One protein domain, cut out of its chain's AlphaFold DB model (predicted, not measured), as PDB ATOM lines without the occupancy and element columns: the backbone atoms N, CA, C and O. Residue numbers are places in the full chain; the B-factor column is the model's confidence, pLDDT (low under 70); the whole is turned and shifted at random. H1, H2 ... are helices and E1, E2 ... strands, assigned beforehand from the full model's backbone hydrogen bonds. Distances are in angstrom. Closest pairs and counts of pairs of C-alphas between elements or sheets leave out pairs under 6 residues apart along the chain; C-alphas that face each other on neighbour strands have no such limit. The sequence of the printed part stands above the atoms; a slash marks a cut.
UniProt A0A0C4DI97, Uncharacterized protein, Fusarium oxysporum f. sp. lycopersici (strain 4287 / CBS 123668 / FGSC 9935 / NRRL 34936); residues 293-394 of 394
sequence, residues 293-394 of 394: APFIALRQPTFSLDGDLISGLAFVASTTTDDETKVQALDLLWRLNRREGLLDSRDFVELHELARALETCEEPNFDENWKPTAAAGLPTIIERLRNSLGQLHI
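This is residues 293 to 394 of the 394 residues of an uncharacterized protein of Fusarium oxysporum f. sp. lycopersici (strain 4287 / CBS 123668 / FGSC 9935 / NRRL 34936) (UniProt A0A0C4DI97). A helical hairpin, H2 and H3, packs on the first part of H4; H5 lies alongside H4, joined to it by a wide loop at one end of the domain. At the other end sit short H1 and a tiny sheet of two parallel strands, E1 and E2. The printed part has 102 residues, with five named helices and two named strands in the order H1, E1, H2, H3, E2, H4, H5, mostly helix. It is compact, with a radius of gyration of the C-alphas of 14.7 A and spans of 43 by 31 by 20 A.

H1, residues 293 to 298, only just touches H3, residues 323 to 336, with 3 pairs of C-alphas within 8 A, the closest Ile 296 and Leu 336 at 5.3 A. E1, residues 302 to 304, and E2, residues 338 to 340, are parallel; N 339 and O 302, 2.9 A apart, are within hydrogen-bond range. With H2, residues 309 to 319, and H3 between, they form a strand-helix-strand unit, its crossover right-handed. H2 and H3, a hairpin, touch, closest at C-alphas 317 and 326, 4.8 A. H4, residues 345 to 359, joins them in an up-and-down bundle, each helix running against the one before; C-alphas 333 and 345 are closest between H3 and H4, 5.0 A. H5, residues 378 to 388, touches H4 at a shallow tilt of 26 degrees, closest at C-alphas 351 and 382, 5.6 A. In the five helices every O i to N i+4 pair is within hydrogen-bond range.

H1 begins at C-alpha 293 (307.676, 229.322, 215.642). H3 measures 19.9 A, H4 21.8 A. H5 ends at C-alpha 388 (318.844, 218.204, 247.641).

The printed part has no cut. The H4 to H5 link is long. Residues 374 to 376 and 392 to 394 have pLDDT under 70.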
ATOM      1  N   ALA A 293     308.005 230.254 216.719       94.69
ATOM      2  CA  ALA A 293     307.676 229.322 215.642       94.69
ATOM      3  C   ALA A 293     308.826 229.077 214.639       94.69
ATOM      4  O   ALA A 293     309.101 227.904 214.360       94.69
ATOM      5  N   PRO A 294     309.557 230.099 214.142       92.62
ATOM      6  CA  PRO A 294     310.693 229.881 213.245       92.62
ATOM      7  C   PRO A 294     311.826 229.086 213.903       92.62
ATOM      8  O   PRO A 294     312.387 228.186 213.284       92.62
ATOM      9  N   PHE A 295     312.142 229.369 215.171       92.25
ATOM     10  CA  PHE A 295     313.210 228.676 215.897       92.25
ATOM     11  C   PHE A 295     312.862 227.208 216.155       92.25
ATOM     12  O   PHE A 295     313.683 226.324 215.915       92.25
ATOM     13  N   ILE A 296     311.617 226.934 216.551       94.81
ATOM     14  CA  ILE A 296     311.115 225.569 216.752       94.81
ATOM     15  C   ILE A 296     311.125 224.790 215.429       94.81
ATOM     16  O   ILE A 296     311.499 223.614 215.393       94.81
ATOM     17  N   ALA A 297     310.751 225.438 214.322       95.12
ATOM     18  CA  ALA A 297     310.740 224.816 213.001       95.12
ATOM     19  C   ALA A 297     312.144 224.417 212.512       95.12
ATOM     20  O   ALA A 297     312.271 223.410 211.814       95.12
ATOM     21  N   LEU A 298     313.193 225.152 212.907       93.50
ATOM     22  CA  LEU A 298     314.582 224.835 212.550       93.50
ATOM     23  C   LEU A 298     315.088 223.521 213.170       93.50
ATOM     24  O   LEU A 298     316.024 222.934 212.630       93.50
ATOM     25  N   ARG A 299     314.490 223.049 214.276       90.75
ATOM     26  CA  ARG A 299     314.850 221.793 214.976       90.75
ATOM     27  C   ARG A 299     316.341 221.657 215.314       90.75
ATOM     28  O   ARG A 299     316.884 220.553 215.322       90.75
ATOM     29  N   GLN A 300     316.999 222.768 215.615       90.44
ATOM     30  CA  GLN A 300     318.407 222.804 216.000       90.44
ATOM     31  C   GLN A 300     318.615 223.787 217.152       90.44
ATOM     32  O   GLN A 300     317.832 224.731 217.277       90.44
ATOM     33  N   PRO A 301     319.658 223.597 217.979       90.62
ATOM     34  CA  PRO A 301     320.025 224.582 218.983       90.62
ATOM     35  C   PRO A 301     320.311 225.943 218.344       90.62
ATOM     36  O   PRO A 301     321.038 226.021 217.351       90.62
ATOM     37  N   THR A 302     319.761 227.017 218.910       92.00
ATOM     38  CA  THR A 302     320.068 228.390 218.476       92.00
ATOM     39  C   THR A 302     320.612 229.224 219.626       92.00
ATOM     40  O   THR A 302     320.264 229.003 220.784       92.00
ATOM     41  N   PHE A 303     321.464 230.193 219.299       90.81
ATOM     42  CA  PHE A 303     322.064 231.109 220.262       90.81
ATOM     43  C   PHE A 303     321.852 232.554 219.816       90.81
ATOM     44  O   PHE A 303     321.927 232.855 218.623       90.81
ATOM     45  N   SER A 304     321.609 233.442 220.773       89.62
ATOM     46  CA  SER A 304     321.608 234.886 220.565       89.62
ATOM     47  C   SER A 304     322.123 235.608 221.802       89.62
ATOM     48  O   SER A 304     321.938 235.139 222.919       89.62
ATOM     49  N   LEU A 305     322.742 236.770 221.603       85.12
ATOM     50  CA  LEU A 305     323.063 237.698 222.692       85.12
ATOM     51  C   LEU A 305     321.894 238.625 223.048       85.12
ATOM     52  O   LEU A 305     321.919 239.253 224.098       85.12
ATOM     53  N   ASP A 306     320.912 238.746 222.155       76.88
ATOM     54  CA  ASP A 306     319.712 239.557 222.355       76.88
ATOM     55  C   ASP A 306     318.472 238.672 222.232       76.88
ATOM     56  O   ASP A 306     318.349 237.874 221.292       76.88
ATOM     57  N   GLY A 307     317.561 238.799 223.186       77.19
ATOM     58  CA  GLY A 307     316.310 238.058 223.216       77.19
ATOM     59  C   GLY A 307     315.506 238.368 224.472       77.19
ATOM     60  O   GLY A 307     316.076 238.649 225.519       77.19
ATOM     61  N   ASP A 308     314.181 238.362 224.340       79.44
ATOM     62  CA  ASP A 308     313.221 238.503 225.448       79.44
ATOM     63  C   ASP A 308     312.325 237.276 225.590       79.44
ATOM     64  O   ASP A 308     311.393 237.256 226.397       79.44
ATOM     65  N   LEU A 309     312.560 236.269 224.753       91.19
ATOM     66  CA  LEU A 309     311.660 235.145 224.628       91.19
ATOM     67  C   LEU A 309     311.850 234.206 225.813       91.19
ATOM     68  O   LEU A 309     310.876 233.871 226.482       91.19
ATOM     69  N   ILE A 310     313.098 233.837 226.120       92.56
ATOM     70  CA  ILE A 310     313.392 232.963 227.258       92.56
ATOM     71  C   ILE A 310     313.102 233.693 228.566       92.56
ATOM     72  O   ILE A 310     312.421 233.134 229.418       92.56
ATOM     73  N   SER A 311     313.547 234.945 228.712       88.62
ATOM     74  CA  SER A 311     313.315 235.725 229.934       88.62
ATOM     75  C   SER A 311     311.825 235.908 230.224       88.62
ATOM     76  O   SER A 311     311.387 235.730 231.358       88.62
ATOM     77  N   GLY A 312     311.025 236.232 229.203       91.75
ATOM     78  CA  GLY A 312     309.594 236.435 229.377       91.75
ATOM     79  C   GLY A 312     308.840 235.137 229.652       91.75
ATOM     80  O   GLY A 312     307.969 235.118 230.514       91.75
ATOM     81  N   LEU A 313     309.199 234.028 228.998       95.56
ATOM     82  CA  LEU A 313     308.588 232.728 229.297       95.56
ATOM     83  C   LEU A 313     308.984 232.201 230.677       95.56
ATOM     84  O   LEU A 313     308.139 231.654 231.383       95.56
ATOM     85  N   ALA A 314     310.240 232.398 231.080       91.31
ATOM     86  CA  ALA A 314     310.696 232.070 232.424       91.31
ATOM     87  C   ALA A 314     309.936 232.886 233.479       91.31
ATOM     88  O   ALA A 314     309.510 232.325 234.487       91.31
ATOM     89  N   PHE A 315     309.703 234.178 233.220       90.88
ATOM     90  CA  PHE A 315     308.869 235.023 234.073       90.88
ATOM     91  C   PHE A 315     307.447 234.465 234.208       90.88
ATOM     92  O   PHE A 315     306.982 234.271 235.325       90.88
ATOM     93  N   VAL A 316     306.777 234.119 233.099       94.31
ATOM     94  CA  VAL A 316     305.441 233.494 233.151       94.31
ATOM     95  C   VAL A 316     305.468 232.237 234.024       94.31
ATOM     96  O   VAL A 316     304.652 232.116 234.933       94.31
ATOM     97  N   ALA A 317     306.422 231.330 233.782       92.44
ATOM     98  CA  ALA A 317     306.535 230.067 234.509       92.44
ATOM     99  C   ALA A 317     306.785 230.255 236.017       92.44
ATOM    100  O   ALA A 317     306.293 229.458 236.818       92.44
ATOM    101  N   SER A 318     307.499 231.320 236.392       86.94
ATOM    102  CA  SER A 318     307.866 231.615 237.782       86.94
ATOM    103  C   SER A 318     306.764 232.367 238.533       86.94
ATOM    104  O   SER A 318     306.599 232.174 239.733       86.94
ATOM    105  N   THR A 319     306.010 233.225 237.841       88.38
ATOM    106  CA  THR A 319     305.060 234.155 238.466       88.38
ATOM    107  C   THR A 319     303.622 233.645 238.446       88.38
ATOM    108  O   THR A 319     302.855 233.960 239.353       88.38
ATOM    109  N   THR A 320     303.210 232.879 237.433       92.50
ATOM    110  CA  THR A 320     301.811 232.443 237.344       92.50
ATOM    111  C   THR A 320     301.465 231.377 238.387       92.50
ATOM    112  O   THR A 320     302.225 230.430 238.628       92.50
ATOM    113  N   THR A 321     300.283 231.508 238.987       91.12
ATOM    114  CA  THR A 321     299.695 230.475 239.854       91.12
ATOM    115  C   THR A 321     298.684 229.598 239.119       91.12
ATOM    116  O   THR A 321     298.181 228.641 239.700       91.12
ATOM    117  N   ASP A 322     298.403 229.895 237.847       94.25
ATOM    118  CA  ASP A 322     297.572 229.061 236.987       94.25
ATOM    119  C   ASP A 322     298.409 227.946 236.344       94.25
ATOM    120  O   ASP A 322     299.345 228.200 235.578       94.25
ATOM    121  N   ASP A 323     298.065 226.696 236.651       93.69
ATOM    122  CA  ASP A 323     298.821 225.524 236.203       93.69
ATOM    123  C   ASP A 323     298.826 225.381 234.676       93.69
ATOM    124  O   ASP A 323     299.844 225.005 234.091       93.69
ATOM    125  N   GLU A 324     297.717 225.709 234.006       96.25
ATOM    126  CA  GLU A 324     297.625 225.608 232.549       96.25
ATOM    127  C   GLU A 324     298.554 226.623 231.869       96.25
ATOM    128  O   GLU A 324     299.345 226.259 230.996       96.25
ATOM    129  N   THR A 325     298.530 227.879 232.320       96.88
ATOM    130  CA  THR A 325     299.427 228.947 231.856       96.88
ATOM    131  C   THR A 325     300.893 228.578 232.091       96.88
ATOM    132  O   THR A 325     301.730 228.751 231.197       96.88
ATOM    133  N   LYS A 326     301.214 228.004 233.259       95.62
ATOM    134  CA  LYS A 326     302.566 227.525 233.582       95.62
ATOM    135  C   LYS A 326     303.022 226.428 232.621       95.62
ATOM    136  O   LYS A 326     304.118 226.514 232.068       95.62
ATOM    137  N   VAL A 327     302.174 225.428 232.371       96.50
ATOM    138  CA  VAL A 327     302.460 224.334 231.429       96.50
ATOM    139  C   VAL A 327     302.663 224.864 230.010       96.50
ATOM    140  O   VAL A 327     303.597 224.431 229.337       96.50
ATOM    141  N   GLN A 328     301.857 225.827 229.558       97.38
ATOM    142  CA  GLN A 328     302.029 226.440 228.236       97.38
ATOM    143  C   GLN A 328     303.387 227.144 228.094       97.38
ATOM    144  O   GLN A 328     304.045 227.009 227.058       97.38
ATOM    145  N   ALA A 329     303.824 227.879 229.120       97.50
ATOM    146  CA  ALA A 329     305.124 228.548 229.113       97.50
ATOM    147  C   ALA A 329     306.288 227.542 229.103       97.50
ATOM    148  O   ALA A 329     307.227 227.690 228.315       97.50
ATOM    149  N   LEU A 330     306.207 226.496 229.933       97.06
ATOM    150  CA  LEU A 330     307.225 225.445 230.020       97.06
ATOM    151  C   LEU A 330     307.304 224.590 228.746       97.06
ATOM    152  O   LEU A 330     308.410 224.302 228.294       97.06
ATOM    153  N   ASP A 331     306.173 224.243 228.115       97.38
ATOM    154  CA  ASP A 331     306.165 223.560 226.808       97.38
ATOM    155  C   ASP A 331     306.887 224.401 225.755       97.38
ATOM    156  O   ASP A 331     307.732 223.894 225.008       97.38
ATOM    157  N   LEU A 332     306.606 225.708 225.718       97.38
ATOM    158  CA  LEU A 332     307.233 226.583 224.740       97.38
ATOM    159  C   LEU A 332     308.745 226.693 224.970       97.38
ATOM    160  O   LEU A 332     309.498 226.560 224.006       97.38
ATOM    161  N   LEU A 333     309.191 226.859 226.222       96.50
ATOM    162  CA  LEU A 333     310.613 226.831 226.590       96.50
ATOM    163  C   LEU A 333     311.278 225.514 226.169       96.50
ATOM    164  O   LEU A 333     312.309 225.529 225.495       96.50
ATOM    165  N   TRP A 334     310.664 224.372 226.484       96.19
ATOM    166  CA  TRP A 334     311.218 223.055 226.170       96.19
ATOM    167  C   TRP A 334     311.418 222.854 224.661       96.19
ATOM    168  O   TRP A 334     312.472 222.383 224.209       96.19
ATOM    169  N   ARG A 335     310.420 223.258 223.863       95.81
ATOM    170  CA  ARG A 335     310.441 223.148 222.395       95.81
ATOM    171  C   ARG A 335     311.414 224.118 221.737       95.81
ATOM    172  O   ARG A 335     311.902 223.816 220.648       95.81
ATOM    173  N   LEU A 336     311.680 225.263 222.365       94.31
ATOM    174  CA  LEU A 336     312.498 226.329 221.792       94.31
ATOM    175  C   LEU A 336     313.950 225.890 221.564       94.31
ATOM    176  O   LEU A 336     314.539 226.290 220.561       94.31
ATOM    177  N   ASN A 337     314.505 225.063 222.465       92.19
ATOM    178  CA  ASN A 337     315.884 224.558 222.404       92.19
ATOM    179  C   ASN A 337     316.886 225.669 222.029       92.19
ATOM    180  O   ASN A 337     317.658 225.567 221.075       92.19
ATOM    181  N   ARG A 338     316.790 226.789 222.738       92.19
ATOM    182  CA  ARG A 338     317.489 228.039 222.450       92.19
ATOM    183  C   ARG A 338     318.199 228.553 223.688       92.19
ATOM    184  O   ARG A 338     317.767 228.295 224.812       92.19
ATOM    185  N   ARG A 339     319.244 229.335 223.441       91.25
ATOM    186  CA  ARG A 339     319.978 230.093 224.443       91.25
ATOM    187  C   ARG A 339     319.995 231.583 224.100       91.25
ATOM    188  O   ARG A 339     320.273 231.957 222.958       91.25
ATOM    189  N   GLU A 340     319.699 232.416 225.088       89.00
ATOM    190  CA  GLU A 340     319.704 233.881 225.024       89.00
ATOM    191  C   GLU A 340     320.637 234.408 226.118       89.00
ATOM    192  O   GLU A 340     320.305 234.392 227.300       89.00
ATOM    193  N   GLY A 341     321.859 234.793 225.744       85.19
ATOM    194  CA  GLY A 341     322.903 235.147 226.705       85.19
ATOM    195  C   GLY A 341     323.218 233.988 227.662       85.19
ATOM    196  O   GLY A 341     323.682 232.930 227.231       85.19
ATOM    197  N   LEU A 342     322.974 234.205 228.958       83.06
ATOM    198  CA  LEU A 342     323.106 233.200 230.025       83.06
ATOM    199  C   LEU A 342     321.906 232.258 230.140       83.06
ATOM    200  O   LEU A 342     321.983 231.245 230.832       83.06
ATOM    201  N   LEU A 343     320.787 232.617 229.520       86.44
ATOM    202  CA  LEU A 343     319.517 231.948 229.721       86.44
ATOM    203  C   LEU A 343     319.391 230.798 228.728       86.44
ATOM    204  O   LEU A 343     319.272 231.019 227.523       86.44
ATOM    205  N   ASP A 344     319.406 229.567 229.227       90.69
ATOM    206  CA  ASP A 344     319.093 228.386 228.430       90.69
ATOM    207  C   ASP A 344     317.649 227.948 228.681       90.69
ATOM    208  O   ASP A 344     317.213 227.763 229.819       90.69
ATOM    209  N   SER A 345     316.891 227.802 227.597       93.62
ATOM    210  CA  SER A 345     315.474 227.441 227.668       93.62
ATOM    211  C   SER A 345     315.230 226.082 228.330       93.62
ATOM    212  O   SER A 345     314.229 225.927 229.025       93.62
ATOM    213  N   ARG A 346     316.133 225.107 228.161       93.06
ATOM    214  CA  ARG A 346     315.989 223.772 228.756       93.06
ATOM    215  C   ARG A 346     316.432 223.740 230.207       93.06
ATOM    216  O   ARG A 346     315.770 223.076 230.998       93.06
ATOM    217  N   ASP A 347     317.465 224.504 230.557       90.69
ATOM    218  CA  ASP A 347     317.872 224.673 231.956       90.69
ATOM    219  C   ASP A 347     316.705 225.246 232.781       90.69
ATOM    220  O   ASP A 347     316.434 224.779 233.884       90.69
ATOM    221  N   PHE A 348     315.937 226.198 232.233       88.69
ATOM    222  CA  PHE A 348     314.740 226.715 232.908       88.69
ATOM    223  C   PHE A 348     313.633 225.680 233.098       88.69
ATOM    224  O   PHE A 348     312.980 225.683 234.143       88.69
ATOM    225  N   VAL A 349     313.392 224.819 232.109       94.12
ATOM    226  CA  VAL A 349     312.387 223.753 232.240       94.12
ATOM    227  C   VAL A 349     312.807 222.786 233.335       94.12
ATOM    228  O   VAL A 349     312.019 222.506 234.235       94.12
ATOM    229  N   GLU A 350     314.069 222.360 233.315       93.31
ATOM    230  CA  GLU A 350     314.600 221.460 234.328       93.31
ATOM    231  C   GLU A 350     314.538 222.077 235.732       93.31
ATOM    232  O   GLU A 350     314.119 221.421 236.685       93.31
ATOM    233  N   LEU A 351     314.897 223.357 235.864       88.94
ATOM    234  CA  LEU A 351     314.792 224.093 237.121       88.94
ATOM    235  C   LEU A 351     313.379 223.990 237.717       88.94
ATOM    236  O   LEU A 351     313.237 223.698 238.904       88.94
ATOM    237  N   HIS A 352     312.340 224.203 236.903       88.50
ATOM    238  CA  HIS A 352     310.949 224.143 237.363       88.50
ATOM    239  C   HIS A 352     310.494 222.708 237.664       88.50
ATOM    240  O   HIS A 352     309.750 222.490 238.621       88.50
ATOM    241  N   GLU A 353     310.948 221.718 236.894       90.69
ATOM    242  CA  GLU A 353     310.675 220.304 237.173       90.69
ATOM    243  C   GLU A 353     311.267 219.868 238.520       90.69
ATOM    244  O   GLU A 353     310.580 219.218 239.313       90.69
ATOM    245  N   LEU A 354     312.509 220.270 238.802       86.94
ATOM    246  CA  LEU A 354     313.193 219.990 240.064       86.94
ATOM    247  C   LEU A 354     312.565 220.745 241.237       86.94
ATOM    248  O   LEU A 354     312.388 220.160 242.302       86.94
ATOM    249  N   ALA A 355     312.186 222.012 241.050       84.12
ATOM    250  CA  ALA A 355     311.486 222.784 242.076       84.12
ATOM    251  C   ALA A 355     310.160 222.112 242.471       84.12
ATOM    252  O   ALA A 355     309.902 221.896 243.653       84.12
ATOM    253  N   ARG A 356     309.369 221.666 241.486       85.88
ATOM    254  CA  ARG A 356     308.128 220.919 241.735       85.88
ATOM    255  C   ARG A 356     308.385 219.576 242.425       85.88
ATOM    256  O   ARG A 356     307.614 219.168 243.287       85.88
ATOM    257  N   ALA A 357     309.453 218.867 242.055       86.50
ATOM    258  CA  ALA A 357     309.828 217.624 242.728       86.50
ATOM    259  C   ALA A 357     310.203 217.869 244.200       86.50
ATOM    260  O   ALA A 357     309.809 217.090 245.070       86.50
ATOM    261  N   LEU A 358     310.905 218.971 244.480       80.69
ATOM    262  CA  LEU A 358     311.300 219.384 245.826       80.69
ATOM    263  C   LEU A 358     310.096 219.696 246.718       80.69
ATOM    264  O   LEU A 358     310.087 219.275 247.868       80.69
ATOM    265  N   GLU A 359     309.059 220.351 246.188       81.38
ATOM    266  CA  GLU A 359     307.804 220.603 246.918       81.38
ATOM    267  C   GLU A 359     307.109 219.310 247.374       81.38
ATOM    268  O   GLU A 359     306.443 219.287 248.407       81.38
ATOM    269  N   THR A 360     307.272 218.222 246.615       86.50
ATOM    270  CA  THR A 360     306.699 216.905 246.934       86.50
ATOM    271  C   THR A 360     307.635 215.992 247.732       86.50
ATOM    272  O   THR A 360     307.254 214.871 248.068       86.50
ATOM    273  N   CYS A 361     308.864 216.435 248.013       82.62
ATOM    274  CA  CYS A 361     309.872 215.647 248.712       82.62
ATOM    275  C   CYS A 361     309.656 215.714 250.231       82.62
ATOM    276  O   CYS A 361     309.656 216.797 250.808       82.62
ATOM    277  N   GLU A 362     309.519 214.559 250.889       78.94
ATOM    278  CA  GLU A 362     309.269 214.493 252.339       78.94
ATOM    279  C   GLU A 362     310.487 214.930 253.174       78.94
ATOM    280  O   GLU A 362     310.330 215.649 254.158       78.94
ATOM    281  N   GLU A 363     311.702 214.542 252.767       81.12
ATOM    282  CA  GLU A 363     312.950 214.858 253.482       81.12
ATOM    283  C   GLU A 363     314.044 215.354 252.517       81.12
ATOM    284  O   GLU A 363     314.947 214.599 252.147       81.12
ATOM    285  N   PRO A 364     313.982 216.616 252.057       78.88
ATOM    286  CA  PRO A 364     315.037 217.190 251.229       78.88
ATOM    287  C   PRO A 364     316.330 217.390 252.032       78.88
ATOM    288  O   PRO A 364     316.309 217.876 253.165       78.88
ATOM    289  N   ASN A 365     317.475 217.063 251.432       80.88
ATOM    290  CA  ASN A 365     318.779 217.223 252.077       80.88
ATOM    291  C   ASN A 365     319.447 218.543 251.666       80.88
ATOM    292  O   ASN A 365     319.981 218.684 250.565       80.88
ATOM    293  N   PHE A 366     319.460 219.527 252.557       77.25
ATOM    294  CA  PHE A 366     320.183 220.775 252.326       77.25
ATOM    295  C   PHE A 366     321.524 220.747 253.059       77.25
ATOM    296  O   PHE A 366     321.614 221.108 254.229       77.25
ATOM    297  N   ASP A 367     322.583 220.339 252.360       75.88
ATOM    298  CA  ASP A 367     323.947 220.473 252.874       75.88
ATOM    299  C   ASP A 367     324.419 221.932 252.739       75.88
ATOM    300  O   ASP A 367     324.717 222.413 251.645       75.88
ATOM    301  N   GLU A 368     324.482 222.650 253.864       71.19
ATOM    302  CA  GLU A 368     324.951 224.044 253.928       71.19
ATOM    303  C   GLU A 368     326.436 224.206 253.566       71.19
ATOM    304  O   GLU A 368     326.859 225.294 253.173       71.19
ATOM    305  N   ASN A 369     327.231 223.137 253.670       76.88
ATOM    306  CA  ASN A 369     328.654 223.149 253.332       76.88
ATOM    307  C   ASN A 369     328.926 222.694 251.893       76.88
ATOM    308  O   ASN A 369     330.089 222.668 251.466       76.88
ATOM    309  N   TRP A 370     327.877 222.341 251.146       73.62
ATOM    310  CA  TRP A 370     327.998 221.884 249.775       73.62
ATOM    311  C   TRP A 370     328.541 222.988 248.869       73.62
ATOM    312  O   TRP A 370     328.116 224.146 248.921       73.62
ATOM    313  N   LYS A 371     329.493 222.612 248.013       75.00
ATOM    314  CA  LYS A 371     330.090 223.506 247.025       75.00
ATOM    315  C   LYS A 371     329.697 223.044 245.627       75.00
ATOM    316  O   LYS A 371     329.936 221.875 245.322       75.00
ATOM    317  N   PRO A 372     329.156 223.940 244.790       72.06
ATOM    318  CA  PRO A 372     328.795 223.583 243.431       72.06
ATOM    319  C   PRO A 372     330.025 223.237 242.603       72.06
ATOM    320  O   PRO A 372     331.096 223.827 242.779       72.06
ATOM    321  N   THR A 373     329.855 222.278 241.699       73.19
ATOM    322  CA  THR A 373     330.847 221.939 240.672       73.19
ATOM    323  C   THR A 373     330.457 222.490 239.302       73.19
ATOM    324  O   THR A 373     331.319 222.647 238.437       73.19
ATOM    325  N   ALA A 374     329.180 222.830 239.114       64.94
ATOM    326  CA  ALA A 374     328.665 223.496 237.933       64.94
ATOM    327  C   ALA A 374     329.053 224.980 237.903       64.94
ATOM    328  O   ALA A 374     329.143 225.646 238.937       64.94
ATOM    329  N   ALA A 375     329.224 225.499 236.686       65.94
ATOM    330  CA  ALA A 375     329.493 226.909 236.434       65.94
ATOM    331  C   ALA A 375     328.358 227.804 236.962       65.94
ATOM    332  O   ALA A 375     327.191 227.398 236.923       65.94
ATOM    333  N   ALA A 376     328.706 229.019 237.407       66.44
ATOM    334  CA  ALA A 376     327.757 229.990 237.959       66.44
ATOM    335  C   ALA A 376     326.527 230.210 237.062       66.44
ATOM    336  O   ALA A 376     326.621 230.189 235.843       66.44
ATOM    337  N   GLY A 377     325.354 230.467 237.642       70.38
ATOM    338  CA  GLY A 377     324.122 230.658 236.869       70.38
ATOM    339  C   GLY A 377     323.060 229.608 237.172       70.38
ATOM    340  O   GLY A 377     323.013 229.052 238.271       70.38
ATOM    341  N   LEU A 378     322.204 229.328 236.182       76.62
ATOM    342  CA  LEU A 378     321.146 228.320 236.300       76.62
ATOM    343  C   LEU A 378     321.698 226.915 236.593       76.62
ATOM    344  O   LEU A 378     321.139 226.260 237.474       76.62
ATOM    345  N   PRO A 379     322.809 226.451 235.980       82.94
ATOM    346  CA  PRO A 379     323.296 225.100 236.258       82.94
ATOM    347  C   PRO A 379     323.767 224.873 237.690       82.94
ATOM    348  O   PRO A 379     323.532 223.792 238.218       82.94
ATOM    349  N   THR A 380     324.326 225.881 238.365       79.38
ATOM    350  CA  THR A 380     324.594 225.806 239.812       79.38
ATOM    351  C   THR A 380     323.315 225.583 240.625       79.38
ATOM    352  O   THR A 380     323.312 224.797 241.573       79.38
ATOM    353  N   ILE A 381     322.216 226.261 240.272       79.94
ATOM    354  CA  ILE A 381     320.933 226.114 240.977       79.94
ATOM    355  C   ILE A 381     320.348 224.722 240.717       79.94
ATOM    356  O   ILE A 381     319.940 224.047 241.659       79.94
ATOM    357  N   ILE A 382     320.366 224.266 239.464       84.38
ATOM    358  CA  ILE A 382     319.928 222.920 239.064       84.38
ATOM    359  C   ILE A 382     320.730 221.849 239.805       84.38
ATOM    360  O   ILE A 382     320.155 220.928 240.377       84.38
ATOM    361  N   GLU A 383     322.058 221.978 239.840       84.69
ATOM    362  CA  GLU A 383     322.940 221.050 240.548       84.69
ATOM    363  C   GLU A 383     322.608 221.000 242.044       84.69
ATOM    364  O   GLU A 383     322.505 219.914 242.618       84.69
ATOM    365  N   ARG A 384     322.352 222.159 242.663       81.12
ATOM    366  CA  ARG A 384     321.936 222.238 244.065       81.12
ATOM    367  C   ARG A 384     320.599 221.539 244.306       81.12
ATOM    368  O   ARG A 384     320.482 220.791 245.269       81.12
ATOM    369  N   LEU A 385     319.608 221.751 243.440       81.69
ATOM    370  CA  LEU A 385     318.304 221.092 243.555       81.69
ATOM    371  C   LEU A 385     318.423 219.573 243.382       81.69
ATOM    372  O   LEU A 385     317.863 218.823 244.180       81.69
ATOM    373  N   ARG A 386     319.211 219.109 242.402       86.62
ATOM    374  CA  ARG A 386     319.514 217.679 242.227       86.62
ATOM    375  C   ARG A 386     320.196 217.100 243.465       86.62
ATOM    376  O   ARG A 386     319.825 216.009 243.888       86.62
ATOM    377  N   ASN A 387     321.150 217.820 244.065       83.50
ATOM    378  CA  ASN A 387     321.780 217.409 245.322       83.50
ATOM    379  C   ASN A 387     320.738 217.228 246.427       83.50
ATOM    380  O   ASN A 387     320.696 216.189 247.083       83.50
ATOM    381  N   SER A 388     319.856 218.218 246.588       81.88
ATOM    382  CA  SER A 388     318.844 218.204 247.641       81.88
ATOM    383  C   SER A 388     317.789 217.120 247.483       81.88
ATOM    384  O   SER A 388     317.260 216.642 248.483       81.88
ATOM    385  N   LEU A 389     317.547 216.682 246.250       84.94
ATOM    386  CA  LEU A 389     316.683 215.551 245.921       84.94
ATOM    387  C   LEU A 389     317.402 214.190 245.953       84.94
ATOM    388  O   LEU A 389     316.782 213.171 245.654       84.94
ATOM    389  N   GLY A 390     318.704 214.147 246.259       80.88
ATOM    390  CA  GLY A 390     319.502 212.915 246.214       80.88
ATOM    391  C   GLY A 390     319.721 212.364 244.796       80.88
ATOM    392  O   GLY A 390     320.019 211.185 244.632       80.88
ATOM    393  N   GLN A 391     319.562 213.204 243.770       78.50
ATOM    394  CA  GLN A 391     319.644 212.852 242.347       78.50
ATOM    395  C   GLN A 391     321.014 213.157 241.714       78.50
ATOM    396  O   GLN A 391     321.196 212.967 240.511       78.50
ATOM    397  N   LEU A 392     321.996 213.622 242.495       66.75
ATOM    398  CA  LEU A 392     323.385 213.692 242.039       66.75
ATOM    399  C   LEU A 392     323.959 212.272 241.952       66.75
ATOM    400  O   LEU A 392     324.414 211.702 242.943       66.75
ATOM    401  N   HIS A 393     323.938 211.691 240.755       51.28
ATOM    402  CA  HIS A 393     324.784 210.540 240.467       51.28
ATOM    403  C   HIS A 393     326.244 211.009 240.391       51.28
ATOM    404  O   HIS A 393     326.560 211.896 239.599       51.28
ATOM    405  N   ILE A 394     327.089 210.431 241.253       43.12
ATOM    406  CA  ILE A 394     328.555 210.597 241.267       43.12
ATOM    407  C   ILE A 394     329.153 210.221 239.911       43.12
ATOM    408  O   ILE A 394     328.748 209.158 239.378       43.12
TER     409      ILE A 394